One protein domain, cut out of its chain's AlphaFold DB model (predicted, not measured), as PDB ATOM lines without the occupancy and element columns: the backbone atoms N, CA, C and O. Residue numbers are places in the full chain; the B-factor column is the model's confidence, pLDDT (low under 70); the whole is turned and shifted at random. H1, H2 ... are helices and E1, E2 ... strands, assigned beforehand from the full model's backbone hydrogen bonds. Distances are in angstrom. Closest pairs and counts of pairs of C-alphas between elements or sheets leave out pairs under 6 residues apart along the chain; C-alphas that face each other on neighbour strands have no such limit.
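This is residues 166 to 321 of the 374 residues of an uncharacterized protein of Chryseobacterium sp (UniProt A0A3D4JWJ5). One long helix, H4, makes the length of a loose rod; the end of H2 packs beside its first part, H3 packs on H2, and the hairpin of E1 and E2 folds back along its last part. H6 also runs beside that last part, clear of the strands, and short H1 lies near E2. The printed part has 156 residues, with six named helices and two named strands in the order H1, H2, H3, H4, E1, E2, H5, H6; the antiparallel sheet has the order E1 - E2, and the class is mostly helix. The whole is loose, with a radius of gyration of the C-alphas of 20.2 A, and spans 66 by 30 by 24 A.

Residues 172 to 173 pair in parallel with residues 292 to 293 of E2, residues 291 to 299. H1, residues 174 to 178, has its closest C-alphas to E2 at Ile 174 and Thr 294, 5.5 A apart. H2, residues 184 to 199, touches H3, residues 205 to 215, with residues 192 to 199 alone; they run opposite ways at a steep tilt of 61 degrees, the closest C-alphas being those of Phe 196 and Leu 208, 6.3 A. With residues 195 to 199 alone, H2 touches H4, residues 235 to 277, opposite ways at a shallow tilt of 17 degrees; the closest C-alphas are those of Ile 198 and Arg 241, 6.2 A. H3 and H4 are apart. E1, residues 279 to 285, and E2 are a hairpin at 150 degrees, with N 282 and O 296 at 2.8 A and N 292 and O 284 at 2.8 A, within hydrogen-bond range. E2 bends by 82 degrees at residue 295. The closest C-alphas of H4 and E1 are those of Gly 274 and Ile 280, 4.4 A. H5, residues 302 to 305, is close to H4 but not clearly touching: the closest C-alphas, of Leu 275 and Lys 305, are 6.9 A apart. H6, residues 311 to 320, touches residues 264 to 272 of H4, opposite ways at a shallow tilt of 9 degrees; the closest C-alphas are those of Ala 265 and Lys 318, 5.4 A. In H1, H2, H3 and H6 every O i to N i+4 pair is within hydrogen-bond range, in H4 38 of 39, and H5 is too short for such a pair.

H1 begins at C-alpha 174, (-8.919, -1.155, 16.854). H2 is 22.7 A long and H3 15.1 A. H4, 60.9 A, runs from C-alpha 235 at (-7.380, 31.071, 48.065) to C-alpha 277 at (-28.416, -14.333, 13.369), with a kink of 29 degrees near residue 254. E1 is 18.9 A, E2 19.4 A and H6 14.1 A, ending at C-alpha 320, (-28.706, -0.789, 34.397).

The two C-alphas farthest apart, of Gln 233 and Glu 302, are 66.6 A apart. The printed part has no cut; the link from H3 to H4, residues 216 to 234, is long, and the other links are tight. Mean pLDDT of the printed part is 82.3, with residues 168 to 189, 219 to 220 and 286 to 289 under 70.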
ATOM      1  N   PRO A 166     -12.646  10.538  36.343       84.12
ATOM      2  CA  PRO A 166     -12.458   9.784  35.112       84.12
ATOM      3  C   PRO A 166     -12.384  10.705  33.882       84.12
ATOM      4  O   PRO A 166     -13.151  11.660  33.776       84.12
ATOM      5  N   LEU A 167     -11.486  10.411  32.931       78.50
ATOM      6  CA  LEU A 167     -11.391  11.072  31.612       78.50
ATOM      7  C   LEU A 167     -11.627  10.101  30.435       78.50
ATOM      8  O   LEU A 167     -11.170  10.323  29.311       78.50
ATOM      9  N   TYR A 168     -12.334   8.999  30.679       64.12
ATOM     10  CA  TYR A 168     -12.439   7.853  29.773       64.12
ATOM     11  C   TYR A 168     -13.779   7.759  29.045       64.12
ATOM     12  O   TYR A 168     -14.583   6.886  29.355       64.12
ATOM     13  N   PHE A 169     -14.049   8.626  28.070       58.22
ATOM     14  CA  PHE A 169     -15.395   8.653  27.464       58.22
ATOM     15  C   PHE A 169     -15.418   8.576  25.949       58.22
ATOM     16  O   PHE A 169     -16.271   9.189  25.318       58.22
ATOM     17  N   VAL A 170     -14.513   7.808  25.343       56.22
ATOM     18  CA  VAL A 170     -14.573   7.587  23.894       56.22
ATOM     19  C   VAL A 170     -14.603   6.085  23.613       56.22
ATOM     20  O   VAL A 170     -13.703   5.373  24.064       56.22
ATOM     21  N   PRO A 171     -15.628   5.573  22.908       56.09
ATOM     22  CA  PRO A 171     -15.579   4.239  22.321       56.09
ATOM     23  C   PRO A 171     -14.317   4.090  21.465       56.09
ATOM     24  O   PRO A 171     -14.024   4.979  20.670       56.09
ATOM     25  N   GLN A 172     -13.563   3.005  21.638       57.59
ATOM     26  CA  GLN A 172     -12.322   2.784  20.889       57.59
ATOM     27  C   GLN A 172     -12.580   1.839  19.713       57.59
ATOM     28  O   GLN A 172     -13.144   0.758  19.908       57.59
ATOM     29  N   THR A 173     -12.128   2.194  18.511       61.81
ATOM     30  CA  THR A 173     -11.905   1.185  17.463       61.81
ATOM     31  C   THR A 173     -10.530   0.526  17.632       61.81
ATOM     32  O   THR A 173      -9.678   1.020  18.380       61.81
ATOM     33  N   ILE A 174     -10.277  -0.594  16.941       63.28
ATOM     34  CA  ILE A 174      -8.919  -1.155  16.854       63.28
ATOM     35  C   ILE A 174      -7.946  -0.132  16.291       63.28
ATOM     36  O   ILE A 174      -6.843  -0.012  16.805       63.28
ATOM     37  N   GLU A 175      -8.349   0.639  15.288       61.56
ATOM     38  CA  GLU A 175      -7.498   1.651  14.678       61.56
ATOM     39  C   GLU A 175      -7.192   2.778  15.672       61.56
ATOM     40  O   GLU A 175      -6.064   3.270  15.711       61.56
ATOM     41  N   ASP A 176      -8.138   3.159  16.539       60.12
ATOM     42  CA  ASP A 176      -7.872   4.087  17.648       60.12
ATOM     43  C   ASP A 176      -6.860   3.508  18.646       60.12
ATOM     44  O   ASP A 176      -5.984   4.227  19.140       60.12
ATOM     45  N   PHE A 177      -6.958   2.207  18.928       57.38
ATOM     46  CA  PHE A 177      -6.057   1.505  19.838       57.38
ATOM     47  C   PHE A 177      -4.667   1.259  19.238       57.38
ATOM     48  O   PHE A 177      -3.672   1.362  19.947       57.38
ATOM     49  N   GLU A 178      -4.564   0.940  17.952       53.94
ATOM     50  CA  GLU A 178      -3.307   0.701  17.238       53.94
ATOM     51  C   GLU A 178      -2.607   2.016  16.903       53.94
ATOM     52  O   GLU A 178      -1.384   2.115  17.001       53.94
ATOM     53  N   SER A 179      -3.375   3.066  16.603       56.44
ATOM     54  CA  SER A 179      -2.824   4.389  16.329       56.44
ATOM     55  C   SER A 179      -2.337   5.130  17.572       56.44
ATOM     56  O   SER A 179      -1.752   6.190  17.355       56.44
ATOM     57  N   ARG A 180      -2.567   4.586  18.795       46.81
ATOM     58  CA  ARG A 180      -2.188   4.935  20.208       46.81
ATOM     59  C   ARG A 180      -2.042   6.411  20.608       46.81
ATOM     60  O   ARG A 180      -2.325   6.789  21.740       46.81
ATOM     61  N   HIS A 181      -1.609   7.260  19.698       46.00
ATOM     62  CA  HIS A 181      -1.224   8.648  19.848       46.00
ATOM     63  C   HIS A 181      -2.214   9.658  19.260       46.00
ATOM     64  O   HIS A 181      -1.952  10.846  19.421       46.00
ATOM     65  N   LYS A 182      -3.307   9.277  18.572       47.34
ATOM     66  CA  LYS A 182      -4.136  10.260  17.826       47.34
ATOM     67  C   LYS A 182      -5.511  10.599  18.411       47.34
ATOM     68  O   LYS A 182      -5.869  11.773  18.367       47.34
ATOM     69  N   THR A 183      -6.278   9.648  18.944       45.06
ATOM     70  CA  THR A 183      -7.682   9.917  19.343       45.06
ATOM     71  C   THR A 183      -7.825  10.138  20.856       45.06
ATOM     72  O   THR A 183      -8.413  11.129  21.285       45.06
ATOM     73  N   PHE A 184      -7.167   9.312  21.680       46.00
ATOM     74  CA  PHE A 184      -7.119   9.469  23.147       46.00
ATOM     75  C   PHE A 184      -6.205  10.598  23.608       46.00
ATOM     76  O   PHE A 184      -6.485  11.262  24.608       46.00
ATOM     77  N   SER A 185      -5.137  10.849  22.847       50.59
ATOM     78  CA  SER A 185      -4.279  12.005  23.074       50.59
ATOM     79  C   SER A 185      -5.064  13.297  22.900       50.59
ATOM     80  O   SER A 185      -4.889  14.186  23.706       50.59
ATOM     81  N   LYS A 186      -5.986  13.415  21.934       51.66
ATOM     82  CA  LYS A 186      -6.684  14.683  21.680       51.66
ATOM     83  C   LYS A 186      -7.543  15.137  22.853       51.66
ATOM     84  O   LYS A 186      -7.444  16.299  23.215       51.66
ATOM     85  N   ASN A 187      -8.325  14.255  23.473       56.41
ATOM     86  CA  ASN A 187      -9.182  14.643  24.600       56.41
ATOM     87  C   ASN A 187      -8.390  14.820  25.900       56.41
ATOM     88  O   ASN A 187      -8.610  15.806  26.600       56.41
ATOM     89  N   LYS A 188      -7.416  13.938  26.183       63.75
ATOM     90  CA  LYS A 188      -6.480  14.135  27.300       63.75
ATOM     91  C   LYS A 188      -5.722  15.450  27.134       63.75
ATOM     92  O   LYS A 188      -5.696  16.246  28.056       63.75
ATOM     93  N   THR A 189      -5.123  15.682  25.971       66.56
ATOM     94  CA  THR A 189      -4.350  16.888  25.663       66.56
ATOM     95  C   THR A 189      -5.238  18.119  25.682       66.56
ATOM     96  O   THR A 189      -4.843  19.105  26.281       66.56
ATOM     97  N   ARG A 190      -6.451  18.074  25.121       75.50
ATOM     98  CA  ARG A 190      -7.381  19.209  25.153       75.50
ATOM     99  C   ARG A 190      -7.803  19.554  26.576       75.50
ATOM    100  O   ARG A 190      -7.632  20.693  26.980       75.50
ATOM    101  N   PHE A 191      -8.291  18.586  27.350       83.94
ATOM    102  CA  PHE A 191      -8.720  18.859  28.721       83.94
ATOM    103  C   PHE A 191      -7.537  19.218  29.632       83.94
ATOM    104  O   PHE A 191      -7.659  20.074  30.498       83.94
ATOM    105  N   LYS A 192      -6.356  18.631  29.403       88.12
ATOM    106  CA  LYS A 192      -5.115  19.038  30.073       88.12
ATOM    107  C   LYS A 192      -4.731  20.478  29.734       88.12
ATOM    108  O   LYS A 192      -4.392  21.219  30.646       88.12
ATOM    109  N   ILE A 193      -4.804  20.882  28.463       88.50
ATOM    110  CA  ILE A 193      -4.580  22.274  28.048       88.50
ATOM    111  C   ILE A 193      -5.570  23.188  28.769       88.50
ATOM    112  O   ILE A 193      -5.137  24.171  29.351       88.50
ATOM    113  N   GLU A 194      -6.854  22.828  28.825       89.75
ATOM    114  CA  GLU A 194      -7.862  23.607  29.556       89.75
ATOM    115  C   GLU A 194      -7.533  23.712  31.059       89.75
ATOM    116  O   GLU A 194      -7.597  24.798  31.627       89.75
ATOM    117  N   VAL A 195      -7.115  22.618  31.712       92.56
ATOM    118  CA  VAL A 195      -6.657  22.642  33.117       92.56
ATOM    119  C   VAL A 195      -5.478  23.602  33.280       92.56
ATOM    120  O   VAL A 195      -5.471  24.411  34.207       92.56
ATOM    121  N   PHE A 196      -4.495  23.536  32.382       94.50
ATOM    122  CA  PHE A 196      -3.329  24.413  32.423       94.50
ATOM    123  C   PHE A 196      -3.744  25.869  32.201       94.50
ATOM    124  O   PHE A 196      -3.349  26.731  32.971       94.50
ATOM    125  N   GLU A 197      -4.597  26.163  31.224       94.69
ATOM    126  CA  GLU A 197      -5.100  27.515  30.960       94.69
ATOM    127  C   GLU A 197      -5.850  28.115  32.154       94.69
ATOM    128  O   GLU A 197      -5.674  29.296  32.442       94.69
ATOM    129  N   ILE A 198      -6.634  27.310  32.878       94.75
ATOM    130  CA  ILE A 198      -7.382  27.761  34.060       94.75
ATOM    131  C   ILE A 198      -6.450  28.158  35.214       94.75
ATOM    132  O   ILE A 198      -6.804  29.041  35.995       94.75
ATOM    133  N   PHE A 199      -5.293  27.503  35.348       95.06
ATOM    134  CA  PHE A 199      -4.446  27.594  36.542       95.06
ATOM    135  C   PHE A 199      -3.014  28.113  36.299       95.06
ATOM    136  O   PHE A 199      -2.274  28.311  37.262       95.06
ATOM    137  N   ARG A 200      -2.609  28.365  35.048       93.38
ATOM    138  CA  ARG A 200      -1.243  28.788  34.658       93.38
ATOM    139  C   ARG A 200      -0.754  30.076  35.299       93.38
ATOM    140  O   ARG A 200       0.435  30.363  35.268       93.38
ATOM    141  N   ASP A 201      -1.670  30.900  35.786       90.19
ATOM    142  CA  ASP A 201      -1.357  32.171  36.421       90.19
ATOM    143  C   ASP A 201      -1.165  32.049  37.935       90.19
ATOM    144  O   ASP A 201      -0.695  32.994  38.565       90.19
ATOM    145  N   ILE A 202      -1.492  30.889  38.514       91.88
ATOM    146  CA  ILE A 202      -1.300  30.619  39.939       91.88
ATOM    147  C   ILE A 202      -0.333  29.467  40.222       91.88
ATOM    148  O   ILE A 202       0.202  29.409  41.326       91.88
ATOM    149  N   PHE A 203      -0.085  28.577  39.255       93.19
ATOM    150  CA  PHE A 203       0.794  27.416  39.416       93.19
ATOM    151  C   PHE A 203       1.841  27.319  38.310       93.19
ATOM    152  O   PHE A 203       1.615  27.740  37.176       93.19
ATOM    153  N   SER A 204       2.982  26.717  38.651       91.50
ATOM    154  CA  SER A 204       4.012  26.363  37.678       91.50
ATOM    155  C   SER A 204       3.557  25.199  36.792       91.50
ATOM    156  O   SER A 204       2.753  24.367  37.214       91.50
ATOM    157  N   ASP A 205       4.130  25.071  35.592       90.31
ATOM    158  CA  ASP A 205       3.860  23.925  34.708       90.31
ATOM    159  C   ASP A 205       4.148  22.579  35.394       90.31
ATOM    160  O   ASP A 205       3.448  21.593  35.165       90.31
ATOM    161  N   HIS A 206       5.153  22.541  36.274       89.19
ATOM    162  CA  HIS A 206       5.485  21.353  37.053       89.19
ATOM    163  C   HIS A 206       4.367  20.980  38.040       89.19
ATOM    164  O   HIS A 206       3.948  19.822  38.092       89.19
ATOM    165  N   ASP A 207       3.843  21.955  38.785       91.19
ATOM    166  CA  ASP A 207       2.739  21.733  39.726       91.19
ATOM    167  C   ASP A 207       1.447  21.358  39.001       91.19
ATOM    168  O   ASP A 207       0.713  20.483  39.457       91.19
ATOM    169  N   LEU A 208       1.190  21.964  37.839       94.31
ATOM    170  CA  LEU A 208       0.048  21.631  36.989       94.31
ATOM    171  C   LEU A 208       0.119  20.200  36.463       94.31
ATOM    172  O   LEU A 208      -0.891  19.494  36.468       94.31
ATOM    173  N   GLU A 209       1.303  19.743  36.052       91.88
ATOM    174  CA  GLU A 209       1.516  18.362  35.625       91.88
ATOM    175  C   GLU A 209       1.216  17.383  36.761       91.88
ATOM    176  O   GLU A 209       0.476  16.411  36.575       91.88
ATOM    177  N   ARG A 210       1.751  17.659  37.958       91.44
ATOM    178  CA  ARG A 210       1.511  16.841  39.153       91.44
ATOM    179  C   ARG A 210       0.038  16.844  39.534       91.44
ATOM    180  O   ARG A 210      -0.531  15.772  39.721       91.44
ATOM    181  N   PHE A 211      -0.595  18.014  39.589       95.00
ATOM    182  CA  PHE A 211      -2.019  18.156  39.882       95.00
ATOM    183  C   PHE A 211      -2.875  17.356  38.898       95.00
ATOM    184  O   PHE A 211      -3.738  16.586  39.322       95.00
ATOM    185  N   PHE A 212      -2.612  17.483  37.595       93.94
ATOM    186  CA  PHE A 212      -3.359  16.776  36.560       93.94
ATOM    187  C   PHE A 212      -3.218  15.256  36.700       93.94
ATOM    188  O   PHE A 212      -4.215  14.534  36.730       93.94
ATOM    189  N   ASN A 213      -1.985  14.766  36.833       90.44
ATOM    190  CA  ASN A 213      -1.708  13.338  36.959       90.44
ATOM    191  C   ASN A 213      -2.221  12.758  38.288       90.44
ATOM    192  O   ASN A 213      -2.621  11.599  38.336       90.44
ATOM    193  N   ASN A 214      -2.278  13.550  39.358       92.88
ATOM    194  CA  ASN A 214      -2.841  13.101  40.628       92.88
ATOM    195  C   ASN A 214      -4.378  13.063  40.606       92.88
ATOM    196  O   ASN A 214      -4.973  12.188  41.227       92.88
ATOM    197  N   SER A 215      -5.012  13.980  39.867       94.31
ATOM    198  CA  SER A 215      -6.460  14.228  39.938       94.31
ATOM    199  C   SER A 215      -7.291  13.471  38.910       94.31
ATOM    200  O   SER A 215      -8.473  13.234  39.151       94.31
ATOM    201  N   PHE A 216      -6.721  13.113  37.758       89.94
ATOM    202  CA  PHE A 216      -7.496  12.587  36.636       89.94
ATOM    203  C   PHE A 216      -7.078  11.183  36.217       89.94
ATOM    204  O   PHE A 216      -5.894  10.857  36.113       89.94
ATOM    205  N   ASP A 217      -8.073  10.353  35.922       83.50
ATOM    206  CA  ASP A 217      -7.874   8.970  35.515       83.50
ATOM    207  C   ASP A 217      -7.807   8.869  33.980       83.50
ATOM    208  O   ASP A 217      -8.760   9.227  33.281       83.50
ATOM    209  N   PHE A 218      -6.666   8.414  33.446       78.50
ATOM    210  CA  PHE A 218      -6.418   8.181  32.012       78.50
ATOM    211  C   PHE A 218      -5.507   6.943  31.770       78.50
ATOM    212  O   PHE A 218      -4.793   6.509  32.664       78.50
ATOM    213  N   GLN A 219      -5.488   6.382  30.540       62.28
ATOM    214  CA  GLN A 219      -5.167   4.953  30.256       62.28
ATOM    215  C   GLN A 219      -3.793   4.487  30.734       62.28
ATOM    216  O   GLN A 219      -3.562   3.310  30.984       62.28
ATOM    217  N   PHE A 220      -2.873   5.434  30.782       66.31
ATOM    218  CA  PHE A 220      -1.475   5.237  31.100       66.31
ATOM    219  C   PHE A 220      -1.085   6.286  32.127       66.31
ATOM    220  O   PHE A 220      -0.153   7.047  31.893       66.31
ATOM    221  N   ASN A 221      -1.879   6.435  33.184       73.00
ATOM    222  CA  ASN A 221      -1.477   7.219  34.335       73.00
ATOM    223  C   ASN A 221      -0.634   6.307  35.243       73.00
ATOM    224  O   ASN A 221      -1.216   5.521  35.990       73.00
ATOM    225  N   PRO A 222       0.714   6.332  35.146       71.88
ATOM    226  CA  PRO A 222       1.567   5.428  35.917       71.88
ATOM    227  C   PRO A 222       1.684   5.858  37.382       71.88
ATOM    228  O   PRO A 222       2.274   5.143  38.184       71.88
ATOM    229  N   TYR A 223       1.193   7.049  37.716       78.25
ATOM    230  CA  TYR A 223       1.383   7.642  39.023       78.25
ATOM    231  C   TYR A 223       0.370   7.054  40.000       78.25
ATOM    232  O   TYR A 223      -0.785   6.814  39.635       78.25
ATOM    233  N   LEU A 224       0.780   6.857  41.249       81.81
ATOM    234  CA  LEU A 224      -0.137   6.608  42.359       81.81
ATOM    235  C   LEU A 224      -0.793   7.920  42.797       81.81
ATOM    236  O   LEU A 224      -0.269   9.001  42.525       81.81
ATOM    237  N   VAL A 225      -1.954   7.827  43.446       87.69
ATOM    238  CA  VAL A 225      -2.543   8.989  44.113       87.69
ATOM    239  C   VAL A 225      -1.721   9.291  45.363       87.69
ATOM    240  O   VAL A 225      -1.486   8.407  46.186       87.69
ATOM    241  N   SER A 226      -1.283  10.536  45.506       89.00
ATOM    242  CA  SER A 226      -0.483  10.993  46.639       89.00
ATOM    243  C   SER A 226      -0.938  12.360  47.142       89.00
ATOM    244  O   SER A 226      -1.724  13.068  46.499       89.00
ATOM    245  N   LEU A 227      -0.461  12.728  48.330       90.12
ATOM    246  CA  LEU A 227      -0.650  14.066  48.873       90.12
ATOM    247  C   LEU A 227       0.348  14.999  48.200       90.12
ATOM    248  O   LEU A 227       1.553  14.919  48.432       90.12
ATOM    249  N   LEU A 228      -0.152  15.900  47.364       90.62
ATOM    250  CA  LEU A 228       0.653  17.000  46.858       90.62
ATOM    251  C   LEU A 228       0.633  18.141  47.871       90.62
ATOM    252  O   LEU A 228      -0.307  18.295  48.659       90.62
ATOM    253  N   TYR A 229       1.685  18.947  47.826       90.00
ATOM    254  CA  TYR A 229       1.846  20.125  48.666       90.00
ATOM    255  C   TYR A 229       1.955  21.389  47.811       90.00
ATOM    256  O   TYR A 229       2.869  22.191  47.979       90.00
ATOM    257  N   ILE A 230       1.030  21.541  46.857       92.06
ATOM    258  CA  ILE A 230       0.997  22.703  45.967       92.06
ATOM    259  C   ILE A 230       0.455  23.899  46.757       92.06
ATOM    260  O   ILE A 230      -0.694  23.903  47.206       92.06
ATOM    261  N   GLU A 231       1.298  24.908  46.949       90.38
ATOM    262  CA  GLU A 231       0.969  26.099  47.730       90.38
ATOM    263  C   GLU A 231       0.057  27.056  46.952       90.38
ATOM    264  O   GLU A 231       0.258  27.322  45.768       90.38
ATOM    265  N   VAL A 232      -0.941  27.614  47.641       90.94
ATOM    266  CA  VAL A 232      -1.917  28.543  47.055       90.94
ATOM    267  C   VAL A 232      -1.812  29.893  47.748       90.94
ATOM    268  O   VAL A 232      -2.132  30.018  48.929       90.94
ATOM    269  N   GLN A 233      -1.404  30.921  47.003       87.12
ATOM    270  CA  GLN A 233      -1.291  32.281  47.540       87.12
ATOM    271  C   GLN A 233      -2.654  32.984  47.627       87.12
ATOM    272  O   GLN A 233      -2.992  33.550  48.668       87.12
ATOM    273  N   ASP A 234      -3.462  32.902  46.565       87.94
ATOM    274  CA  ASP A 234      -4.813  33.469  46.505       87.94
ATOM    275  C   ASP A 234      -5.884  32.370  46.581       87.94
ATOM    276  O   ASP A 234      -6.334  31.815  45.576       87.94
ATOM    277  N   VAL A 235      -6.326  32.068  47.805       88.25
ATOM    278  CA  VAL A 235      -7.380  31.071  48.065       88.25
ATOM    279  C   VAL A 235      -8.723  31.476  47.438       88.25
ATOM    280  O   VAL A 235      -9.511  30.608  47.052       88.25
ATOM    281  N   GLY A 236      -9.009  32.778  47.329       83.31
ATOM    282  CA  GLY A 236     -10.247  33.281  46.734       83.31
ATOM    283  C   GLY A 236     -10.281  33.028  45.229       83.31
ATOM    284  O   GLY A 236     -11.202  32.373  44.727       83.31
ATOM    285  N   GLY A 237      -9.236  33.471  44.527       88.94
ATOM    286  CA  GLY A 237      -9.046  33.223  43.100       88.94
ATOM    287  C   GLY A 237      -8.929  31.739  42.761       88.94
ATOM    288  O   GLY A 237      -9.451  31.306  41.729       88.94
ATOM    289  N   PHE A 238      -8.327  30.939  43.643       93.69
ATOM    290  CA  PHE A 238      -8.265  29.488  43.497       93.69
ATOM    291  C   PHE A 238      -9.655  28.838  43.488       93.69
ATOM    292  O   PHE A 238      -9.953  28.047  42.595       93.69
ATOM    293  N   LYS A 239     -10.542  29.178  44.437       91.69
ATOM    294  CA  LYS A 239     -11.890  28.574  44.510       91.69
ATOM    295  C   LYS A 239     -12.735  28.877  43.273       91.69
ATOM    296  O   LYS A 239     -13.471  28.004  42.816       91.69
ATOM    297  N   SER A 240     -12.597  30.084  42.723       91.19
ATOM    298  CA  SER A 240     -13.244  30.464  41.463       91.19
ATOM    299  C   SER A 240     -12.720  29.627  40.287       91.19
ATOM    300  O   SER A 240     -13.511  29.039  39.553       91.19
ATOM    301  N   ARG A 241     -11.394  29.462  40.159       94.50
ATOM    302  CA  ARG A 241     -10.768  28.609  39.127       94.50
ATOM    303  C   ARG A 241     -11.148  27.136  39.267       94.50
ATOM    304  O   ARG A 241     -11.468  26.488  38.275       94.50
ATOM    305  N   ALA A 242     -11.215  26.620  40.493       95.38
ATOM    306  CA  ALA A 242     -11.711  25.275  40.769       95.38
ATOM    307  C   ALA A 242     -13.169  25.090  40.313       95.38
ATOM    308  O   ALA A 242     -13.519  24.038  39.780       95.38
ATOM    309  N   TYR A 243     -14.014  26.116  40.472       95.25
ATOM    310  CA  TYR A 243     -15.370  26.095  39.926       95.25
ATOM    311  C   TYR A 243     -15.376  26.121  38.394       95.25
ATOM    312  O   TYR A 243     -16.113  25.344  37.793       95.25
ATOM    313  N   THR A 244     -14.543  26.952  37.762       94.88
ATOM    314  CA  THR A 244     -14.384  26.977  36.297       94.88
ATOM    315  C   THR A 244     -13.963  25.613  35.757       94.88
ATOM    316  O   THR A 244     -14.533  25.144  34.775       94.88
ATOM    317  N   LEU A 245     -13.025  24.938  36.426       94.44
ATOM    318  CA  LEU A 245     -12.604  23.589  36.056       94.44
ATOM    319  C   LEU A 245     -13.753  22.579  36.184       94.44
ATOM    320  O   LEU A 245     -13.981  21.803  35.259       94.44
ATOM    321  N   TYR A 246     -14.501  22.609  37.292       94.31
ATOM    322  CA  TYR A 246     -15.689  21.769  37.484       94.31
ATOM    323  C   TYR A 246     -16.751  22.008  36.399       94.31
ATOM    324  O   TYR A 246     -17.307  21.057  35.851       94.31
ATOM    325  N   ASP A 247     -17.031  23.270  36.070       92.62
ATOM    326  CA  ASP A 247     -18.007  23.631  35.041       92.62
ATOM    327  C   ASP A 247     -17.546  23.189  33.644       92.62
ATOM    328  O   ASP A 247     -18.338  22.611  32.895       92.62
ATOM    329  N   SER A 248     -16.258  23.377  33.314       89.38
ATOM    330  CA  SER A 248     -15.682  22.894  32.050       89.38
ATOM    331  C   SER A 248     -15.771  21.374  31.950       89.38
ATOM    332  O   SER A 248     -16.307  20.838  30.975       89.38
ATOM    333  N   TYR A 249     -15.344  20.673  33.008       89.38
ATOM    334  CA  TYR A 249     -15.429  19.222  33.076       89.38
ATOM    335  C   TYR A 249     -16.862  18.748  32.891       89.38
ATOM    336  O   TYR A 249     -17.093  17.867  32.082       89.38
ATOM    337  N   ASN A 250     -17.845  19.339  33.569       87.38
ATOM    338  CA  ASN A 250     -19.235  18.908  33.432       87.38
ATOM    339  C   ASN A 250     -19.797  19.099  32.032       87.38
ATOM    340  O   ASN A 250     -20.570  18.258  31.572       87.38
ATOM    341  N   LYS A 251     -19.460  20.204  31.360       83.94
ATOM    342  CA  LYS A 251     -19.895  20.436  29.977       83.94
ATOM    343  C   LYS A 251     -19.332  19.358  29.060       83.94
ATOM    344  O   LYS A 251     -20.087  18.758  28.298       83.94
ATOM    345  N   PHE A 252     -18.038  19.079  29.194       75.31
ATOM    346  CA  PHE A 252     -17.349  18.035  28.445       75.31
ATOM    347  C   PHE A 252     -17.879  16.626  28.779       75.31
ATOM    348  O   PHE A 252     -18.252  15.853  27.898       75.31
ATOM    349  N   TYR A 253     -17.975  16.309  30.067       79.12
ATOM    350  CA  TYR A 253     -18.397  15.023  30.603       79.12
ATOM    351  C   TYR A 253     -19.821  14.685  30.184       79.12
ATOM    352  O   TYR A 253     -20.050  13.598  29.671       79.12
ATOM    353  N   LYS A 254     -20.775  15.618  30.307       78.81
ATOM    354  CA  LYS A 254     -22.168  15.376  29.902       78.81
ATOM    355  C   LYS A 254     -22.289  15.010  28.424       78.81
ATOM    356  O   LYS A 254     -23.049  14.101  28.093       78.81
ATOM    357  N   SER A 255     -21.550  15.687  27.540       76.69
ATOM    358  CA  SER A 255     -21.613  15.380  26.109       76.69
ATOM    359  C   SER A 255     -20.996  14.026  25.769       76.69
ATOM    360  O   SER A 255     -21.561  13.290  24.962       76.69
ATOM    361  N   GLU A 256     -19.859  13.677  26.370       76.75
ATOM    362  CA  GLU A 256     -19.167  12.421  26.061       76.75
ATOM    363  C   GLU A 256     -19.797  11.212  26.774       76.75
ATOM    364  O   GLU A 256     -19.943  10.150  26.168       76.75
ATOM    365  N   LYS A 257     -20.286  11.387  28.008       79.38
ATOM    366  CA  LYS A 257     -21.064  10.389  28.756       79.38
ATOM    367  C   LYS A 257     -22.248   9.884  27.937       79.38
ATOM    368  O   LYS A 257     -22.367   8.682  27.713       79.38
ATOM    369  N   ALA A 258     -23.081  10.797  27.435       81.56
ATOM    370  CA  ALA A 258     -24.271  10.434  26.669       81.56
ATOM    371  C   ALA A 258     -23.924   9.662  25.383       81.56
ATOM    372  O   ALA A 258     -24.633   8.729  24.997       81.56
ATOM    373  N   LYS A 259     -22.812  10.015  24.720       81.56
ATOM    374  CA  LYS A 259     -22.313   9.273  23.552       81.56
ATOM    375  C   LYS A 259     -21.898   7.854  23.929       81.56
ATOM    376  O   LYS A 259     -22.227   6.923  23.196       81.56
ATOM    377  N   TYR A 260     -21.206   7.685  25.055       81.31
ATOM    378  CA  TYR A 260     -20.743   6.377  25.508       81.31
ATOM    379  C   TYR A 260     -21.891   5.476  25.978       81.31
ATOM    380  O   TYR A 260     -21.962   4.317  25.578       81.31
ATOM    381  N   GLU A 261     -22.838   6.001  26.755       85.19
ATOM    382  CA  GLU A 261     -24.026   5.250  27.186       85.19
ATOM    383  C   GLU A 261     -24.862   4.792  25.985       85.19
ATOM    384  O   GLU A 261     -25.260   3.629  25.905       85.19
ATOM    385  N   LYS A 262     -25.037   5.662  24.980       87.19
ATOM    386  CA  LYS A 262     -25.673   5.287  23.709       87.19
ATOM    387  C   LYS A 262     -24.880   4.213  22.962       87.19
ATOM    388  O   LYS A 262     -25.470   3.284  22.416       87.19
ATOM    389  N   TYR A 263     -23.553   4.324  22.926       85.50
ATOM    390  CA  TYR A 263     -22.692   3.314  22.312       85.50
ATOM    391  C   TYR A 263     -22.827   1.948  23.004       85.50
ATOM    392  O   TYR A 263     -22.931   0.927  22.322       85.50
ATOM    393  N   PHE A 264     -22.877   1.922  24.338       87.19
ATOM    394  CA  PHE A 264     -23.085   0.701  25.116       87.19
ATOM    395  C   PHE A 264     -24.466   0.088  24.847       87.19
ATOM    396  O   PHE A 264     -24.572  -1.109  24.586       87.19
ATOM    397  N   ALA A 265     -25.517   0.912  24.812       89.44
ATOM    398  CA  ALA A 265     -26.860   0.458  24.464       89.44
ATOM    399  C   ALA A 265     -26.914  -0.167  23.058       89.44
ATOM    400  O   ALA A 265     -27.457  -1.262  22.893       89.44
ATOM    401  N   ASN A 266     -26.288   0.476  22.066       89.81
ATOM    402  CA  ASN A 266     -26.176  -0.062  20.707       89.81
ATOM    403  C   ASN A 266     -25.403  -1.388  20.682       89.81
ATOM    404  O   ASN A 266     -25.791  -2.312  19.975       89.81
ATOM    405  N   TYR A 267     -24.333  -1.518  21.475       89.94
ATOM    406  CA  TYR A 267     -23.601  -2.777  21.602       89.94
ATOM    407  C   TYR A 267     -24.490  -3.919  22.106       89.94
ATOM    408  O   TYR A 267     -24.452  -5.003  21.525       89.94
ATOM    409  N   CYS A 268     -25.298  -3.691  23.144       91.12
ATOM    410  CA  CYS A 268     -26.223  -4.705  23.649       91.12
ATOM    411  C   CYS A 268     -27.237  -5.131  22.574       91.12
ATOM    412  O   CYS A 268     -27.500  -6.326  22.420       91.12
ATOM    413  N   GLU A 269     -27.762  -4.181  21.794       91.38
ATOM    414  CA  GLU A 269     -28.687  -4.467  20.690       91.38
ATOM    415  C   GLU A 269     -28.030  -5.258  19.555       91.38
ATOM    416  O   GLU A 269     -28.601  -6.237  19.067       91.38
ATOM    417  N   ASP A 270     -26.831  -4.853  19.139       90.31
ATOM    418  CA  ASP A 270     -26.065  -5.526  18.091       90.31
ATOM    419  C   ASP A 270     -25.680  -6.945  18.514       90.31
ATOM    420  O   ASP A 270     -25.784  -7.881  17.718       90.31
ATOM    421  N   LEU A 271     -25.296  -7.128  19.782       91.12
ATOM    422  CA  LEU A 271     -25.001  -8.437  20.346       91.12
ATOM    423  C   LEU A 271     -26.256  -9.316  20.361       91.12
ATOM    424  O   LEU A 271     -26.207 -10.445  19.880       91.12
ATOM    425  N   ALA A 272     -27.400  -8.800  20.817       91.44
ATOM    426  CA  ALA A 272     -28.660  -9.545  20.823       91.44
ATOM    427  C   ALA A 272     -29.095  -9.971  19.407       91.44
ATOM    428  O   ALA A 272     -29.523 -11.110  19.204       91.44
ATOM    429  N   LYS A 273     -28.965  -9.081  18.413       91.50
ATOM    430  CA  LYS A 273     -29.239  -9.391  16.997       91.50
ATOM    431  C   LYS A 273     -28.269 -10.438  16.459       91.50
ATOM    432  O   LYS A 273     -28.698 -11.403  15.832       91.50
ATOM    433  N   GLY A 274     -26.977 -10.285  16.731       90.44
ATOM    434  CA  GLY A 274     -25.958 -11.209  16.246       90.44
ATOM    435  C   GLY A 274     -26.059 -12.609  16.855       90.44
ATOM    436  O   GLY A 274     -25.872 -13.598  16.151       90.44
ATOM    437  N   LEU A 275     -26.463 -12.723  18.126       90.00
ATOM    438  CA  LEU A 275     -26.746 -14.013  18.768       90.00
ATOM    439  C   LEU A 275     -27.942 -14.743  18.134       90.00
ATOM    440  O   LEU A 275     -27.952 -15.973  18.106       90.00
ATOM    441  N   LYS A 276     -28.929 -14.010  17.598       88.88
ATOM    442  CA  LYS A 276     -30.045 -14.592  16.829       88.88
ATOM    443  C   LYS A 276     -29.614 -15.002  15.422       88.88
ATOM    444  O   LYS A 276     -29.972 -16.083  14.971       88.88
ATOM    445  N   ASN A 277     -28.826 -14.155  14.763       91.06
ATOM    446  CA  ASN A 277     -28.416 -14.333  13.369       91.06
ATOM    447  C   ASN A 277     -27.194 -15.254  13.196       91.06
ATOM    448  O   ASN A 277     -26.805 -15.537  12.069       91.06
ATOM    449  N   GLY A 278     -26.574 -15.702  14.291       91.31
ATOM    450  CA  GLY A 278     -25.419 -16.603  14.274       91.31
ATOM    451  C   GLY A 278     -24.078 -15.923  13.987       91.31
ATOM    452  O   GLY A 278     -23.074 -16.615  13.853       91.31
ATOM    453  N   VAL A 279     -24.019 -14.590  13.922       92.69
ATOM    454  CA  VAL A 279     -22.780 -13.829  13.688       92.69
ATOM    455  C   VAL A 279     -22.777 -12.572  14.548       92.69
ATOM    456  O   VAL A 279     -23.684 -11.751  14.447       92.69
ATOM    457  N   ILE A 280     -21.740 -12.390  15.362       91.31
ATOM    458  CA  ILE A 280     -21.537 -11.179  16.169       91.31
ATOM    459  C   ILE A 280     -20.247 -10.472  15.757       91.31
ATOM    460  O   ILE A 280     -19.308 -11.106  15.278       91.31
ATOM    461  N   LYS A 281     -20.168  -9.165  16.002       88.94
ATOM    462  CA  LYS A 281     -18.893  -8.441  15.997       88.94
ATOM    463  C   LYS A 281     -18.220  -8.608  17.354       88.94
ATOM    464  O   LYS A 281     -18.840  -8.332  18.382       88.94
ATOM    465  N   GLU A 282     -16.974  -9.061  17.368       85.69
ATOM    466  CA  GLU A 282     -16.214  -9.177  18.606       85.69
ATOM    467  C   GLU A 282     -15.924  -7.776  19.155       85.69
ATOM    468  O   GLU A 282     -15.409  -6.889  18.467       85.69
ATOM    469  N   LYS A 283     -16.270  -7.589  20.429       86.25
ATOM    470  CA  LYS A 283     -15.825  -6.452  21.221       86.25
ATOM    471  C   LYS A 283     -15.159  -6.962  22.486       86.25
ATOM    472  O   LYS A 283     -15.582  -7.979  23.036       86.25
ATOM    473  N   ARG A 284     -14.119  -6.271  22.941       80.12
ATOM    474  CA  ARG A 284     -13.395  -6.603  24.174       80.12
ATOM    475  C   ARG A 284     -13.462  -5.438  25.135       80.12
ATOM    476  O   ARG A 284     -13.283  -4.303  24.712       80.12
ATOM    477  N   SER A 285     -13.687  -5.728  26.408       76.06
ATOM    478  CA  SER A 285     -13.464  -4.743  27.458       76.06
ATOM    479  C   SER A 285     -11.975  -4.671  27.770       76.06
ATOM    480  O   SER A 285     -11.320  -5.707  27.897       76.06
ATOM    481  N   ASP A 286     -11.436  -3.466  27.895       66.81
ATOM    482  CA  ASP A 286     -10.099  -3.269  28.447       66.81
ATOM    483  C   ASP A 286     -10.108  -3.298  29.986       66.81
ATOM    484  O   ASP A 286     -11.144  -3.500  30.623       66.81
ATOM    485  N   SER A 287      -8.944  -3.071  30.602       59.66
ATOM    486  CA  SER A 287      -8.781  -3.027  32.062       59.66
ATOM    487  C   SER A 287      -9.601  -1.936  32.767       59.66
ATOM    488  O   SER A 287      -9.663  -1.930  33.992       59.66
ATOM    489  N   ARG A 288     -10.230  -1.024  32.019       58.06
ATOM    490  CA  ARG A 288     -11.038   0.096  32.521       58.06
ATOM    491  C   ARG A 288     -12.528  -0.091  32.221       58.06
ATOM    492  O   ARG A 288     -13.325   0.795  32.511       58.06
ATOM    493  N   GLY A 289     -12.905  -1.219  31.615       65.25
ATOM    494  CA  GLY A 289     -14.280  -1.505  31.216       65.25
ATOM    495  C   GLY A 289     -14.721  -0.807  29.925       65.25
ATOM    496  O   GLY A 289     -15.919  -0.802  29.631       65.25
ATOM    497  N   LEU A 290     -13.794  -0.232  29.144       70.31
ATOM    498  CA  LEU A 290     -14.123   0.352  27.844       70.31
ATOM    499  C   LEU A 290     -14.257  -0.727  26.776       70.31
ATOM    500  O   LEU A 290     -13.376  -1.571  26.622       70.31
ATOM    501  N   LEU A 291     -15.338  -0.657  26.003       78.62
ATOM    502  CA  LEU A 291     -15.592  -1.564  24.889       78.62
ATOM    503  C   LEU A 291     -14.777  -1.159  23.648       78.62
ATOM    504  O   LEU A 291     -14.929  -0.052  23.127       78.62
ATOM    505  N   ILE A 292     -13.960  -2.092  23.159       73.94
ATOM    506  CA  ILE A 292     -13.116  -1.974  21.965       73.94
ATOM    507  C   ILE A 292     -13.709  -2.839  20.851       73.94
ATOM    508  O   ILE A 292     -13.870  -4.044  21.046       73.94
ATOM    509  N   GLU A 293     -14.011  -2.265  19.682       77.81
ATOM    510  CA  GLU A 293     -14.429  -3.038  18.497       77.81
ATOM    511  C   GLU A 293     -13.212  -3.668  17.816       77.81
ATOM    512  O   GLU A 293     -12.302  -2.951  17.406       77.81
ATOM    513  N   THR A 294     -13.191  -5.001  17.682       78.94
ATOM    514  CA  THR A 294     -12.004  -5.708  17.176       78.94
ATOM    515  C   THR A 294     -11.974  -5.892  15.657       78.94
ATOM    516  O   THR A 294     -11.093  -6.573  15.135       78.94
ATOM    517  N   GLY A 295     -12.976  -5.387  14.934       78.56
ATOM    518  CA  GLY A 295     -13.141  -5.622  13.493       78.56
ATOM    519  C   GLY A 295     -13.364  -7.093  13.101       78.56
ATOM    520  O   GLY A 295     -13.645  -7.384  11.941       78.56
ATOM    521  N   ARG A 296     -13.276  -8.033  14.050       83.75
ATOM    522  CA  ARG A 296     -13.479  -9.461  13.825       83.75
ATOM    523  C   ARG A 296     -14.946  -9.806  13.990       83.75
ATOM    524  O   ARG A 296     -15.635  -9.301  14.877       83.75
ATOM    525  N   THR A 297     -15.410 -10.725  13.161       89.94
ATOM    526  CA  THR A 297     -16.704 -11.372  13.330       89.94
ATOM    527  C   THR A 297     -16.507 -12.750  13.947       89.94
ATOM    528  O   THR A 297     -15.535 -13.452  13.672       89.94
ATOM    529  N   ILE A 298     -17.424 -13.131  14.827       89.44
ATOM    530  CA  ILE A 298     -17.458 -14.442  15.461       89.44
ATOM    531  C   ILE A 298     -18.745 -15.115  15.025       89.44
ATOM    532  O   ILE A 298     -19.839 -14.613  15.280       89.44
ATOM    533  N   GLU A 299     -18.605 -16.283  14.412       91.38
ATOM    534  CA  GLU A 299     -19.726 -17.177  14.168       91.38
ATOM    535  C   GLU A 299     -20.156 -17.830  15.493       91.38
ATOM    536  O   GLU A 299     -19.327 -18.364  16.249       91.38
ATOM    537  N   VAL A 300     -21.448 -17.743  15.801       90.19
ATOM    538  CA  VAL A 300     -22.049 -18.174  17.063       90.19
ATOM    539  C   VAL A 300     -22.974 -19.361  16.810       90.19
ATOM    540  O   VAL A 300     -24.146 -19.209  16.481       90.19
ATOM    541  N   ASN A 301     -22.439 -20.562  17.018       89.56
ATOM    542  CA  ASN A 301     -23.223 -21.795  17.075       89.56
ATOM    543  C   ASN A 301     -23.828 -22.013  18.480       89.56
ATOM    544  O   ASN A 301     -23.484 -21.305  19.430       89.56
ATOM    545  N   GLU A 302     -24.690 -23.022  18.636       86.69
ATOM    546  CA  GLU A 302     -25.341 -23.350  19.921       86.69
ATOM    547  C   GLU A 302     -24.338 -23.538  21.072       86.69
ATOM    548  O   GLU A 302     -24.542 -23.044  22.181       86.69
ATOM    549  N   ASN A 303     -23.184 -24.153  20.794       88.44
ATOM    550  CA  ASN A 303     -22.122 -24.336  21.784       88.44
ATOM    551  C   ASN A 303     -21.469 -23.021  22.228       88.44
ATOM    552  O   ASN A 303     -20.966 -22.955  23.348       88.44
ATOM    553  N   ARG A 304     -21.443 -21.993  21.374       87.38
ATOM    554  CA  ARG A 304     -20.894 -20.670  21.696       87.38
ATOM    555  C   ARG A 304     -21.910 -19.755  22.369       87.38
ATOM    556  O   ARG A 304     -21.497 -18.957  23.206       87.38
ATOM    557  N   LYS A 305     -23.211 -19.895  22.075       86.69
ATOM    558  CA  LYS A 305     -24.282 -19.080  22.687       86.69
ATOM    559  C   LYS A 305     -24.233 -19.091  24.216       86.69
ATOM    560  O   LYS A 305     -24.444 -18.052  24.826       86.69
ATOM    561  N   LYS A 306     -23.858 -20.222  24.829       89.00
ATOM    562  CA  LYS A 306     -23.744 -20.369  26.293       89.00
ATOM    563  C   LYS A 306     -22.716 -19.446  26.969       89.00
ATOM    564  O   LYS A 306     -22.774 -19.282  28.181       89.00
ATOM    565  N   PHE A 307     -21.765 -18.881  26.218       89.56
ATOM    566  CA  PHE A 307     -20.760 -17.947  26.747       89.56
ATOM    567  C   PHE A 307     -21.204 -16.482  26.676       89.56
ATOM    568  O   PHE A 307     -20.490 -15.609  27.165       89.56
ATOM    569  N   TYR A 308     -22.360 -16.206  26.072       89.38
ATOM    570  CA  TYR A 308     -22.906 -14.860  25.957       89.38
ATOM    571  C   TYR A 308     -24.115 -14.680  26.879       89.38
ATOM    572  O   TYR A 308     -24.797 -15.656  27.202       89.38
ATOM    573  N   PRO A 309     -24.402 -13.442  27.325       90.50
ATOM    574  CA  PRO A 309     -25.590 -13.173  28.123       90.50
ATOM    575  C   PRO A 309     -26.869 -13.503  27.340       90.50
ATOM    576  O   PRO A 309     -26.922 -13.333  26.120       90.50
ATOM    577  N   THR A 310     -27.912 -13.948  28.044       90.88
ATOM    578  CA  THR A 310     -29.236 -14.147  27.435       90.88
ATOM    579  C   THR A 310     -29.835 -12.805  26.993       90.88
ATOM    580  O   THR A 310     -29.431 -11.761  27.515       90.88
ATOM    581  N   PRO A 311     -30.807 -12.787  26.061       88.25
ATOM    582  CA  PRO A 311     -31.467 -11.551  25.638       88.25
ATOM    583  C   PRO A 311     -32.050 -10.738  26.803       88.25
ATOM    584  O   PRO A 311     -31.911  -9.518  26.826       88.25
ATOM    585  N   GLU A 312     -32.634 -11.403  27.799       89.81
ATOM    586  CA  GLU A 312     -33.187 -10.761  28.996       89.81
ATOM    587  C   GLU A 312     -32.079 -10.087  29.812       89.81
ATOM    588  O   GLU A 312     -32.227  -8.944  30.239       89.81
ATOM    589  N   LYS A 313     -30.934 -10.765  29.961       91.62
ATOM    590  CA  LYS A 313     -29.768 -10.238  30.673       91.62
ATOM    591  C   LYS A 313     -29.096  -9.088  29.917       91.62
ATOM    592  O   LYS A 313     -28.557  -8.185  30.546       91.62
ATOM    593  N   LEU A 314     -29.136  -9.087  28.582       90.38
ATOM    594  CA  LEU A 314     -28.676  -7.952  27.771       90.38
ATOM    595  C   LEU A 314     -29.573  -6.725  27.944       90.38
ATOM    596  O   LEU A 314     -29.056  -5.617  28.053       90.38
ATOM    597  N   GLU A 315     -30.891  -6.911  28.005       89.19
ATOM    598  CA  GLU A 315     -31.827  -5.818  28.287       89.19
ATOM    599  C   GLU A 315     -31.680  -5.282  29.716       89.19
ATOM    600  O   GLU A 315     -31.751  -4.071  29.925       89.19
ATOM    601  N   GLU A 316     -31.421  -6.152  30.693       91.12
ATOM    602  CA  GLU A 316     -31.080  -5.739  32.057       91.12
ATOM    603  C   GLU A 316     -29.793  -4.904  32.072       91.12
ATOM    604  O   GLU A 316     -29.828  -3.765  32.531       91.12
ATOM    605  N   LEU A 317     -28.702  -5.411  31.480       89.31
ATOM    606  CA  LEU A 317     -27.419  -4.703  31.376       89.31
ATOM    607  C   LEU A 317     -27.562  -3.344  30.689       89.31
ATOM    608  O   LEU A 317     -27.001  -2.355  31.152       89.31
ATOM    609  N   LYS A 318     -28.325  -3.283  29.595       89.44
ATOM    610  CA  LYS A 318     -28.604  -2.046  28.859       89.44
ATOM    611  C   LYS A 318     -29.340  -1.021  29.723       89.44
ATOM    612  O   LYS A 318     -29.020   0.160  29.649       89.44
ATOM    613  N   LYS A 319     -30.321  -1.452  30.523       88.62
ATOM    614  CA  LYS A 319     -31.101  -0.567  31.408       88.62
ATOM    615  C   LYS A 319     -30.334  -0.157  32.661       88.62
ATOM    616  O   LYS A 319     -30.549   0.942  33.158       88.62
ATOM    617  N   SER A 320     -29.479  -1.035  33.180       86.56
ATOM    618  CA  SER A 320     -28.706  -0.789  34.397       86.56
ATOM    619  C   SER A 320     -27.406  -0.027  34.144       86.56
ATOM    620  O   SER A 320     -26.807   0.472  35.094       86.56
ATOM    621  N   PHE A 321     -26.924   0.031  32.898       84.62
ATOM    622  CA  PHE A 321     -25.680   0.717  32.574       84.62
ATOM    623  C   PHE A 321     -25.859   2.236  32.619       84.62
ATOM    624  O   PHE A 321     -26.527   2.825  31.770       84.62
TER     625      PHE A 321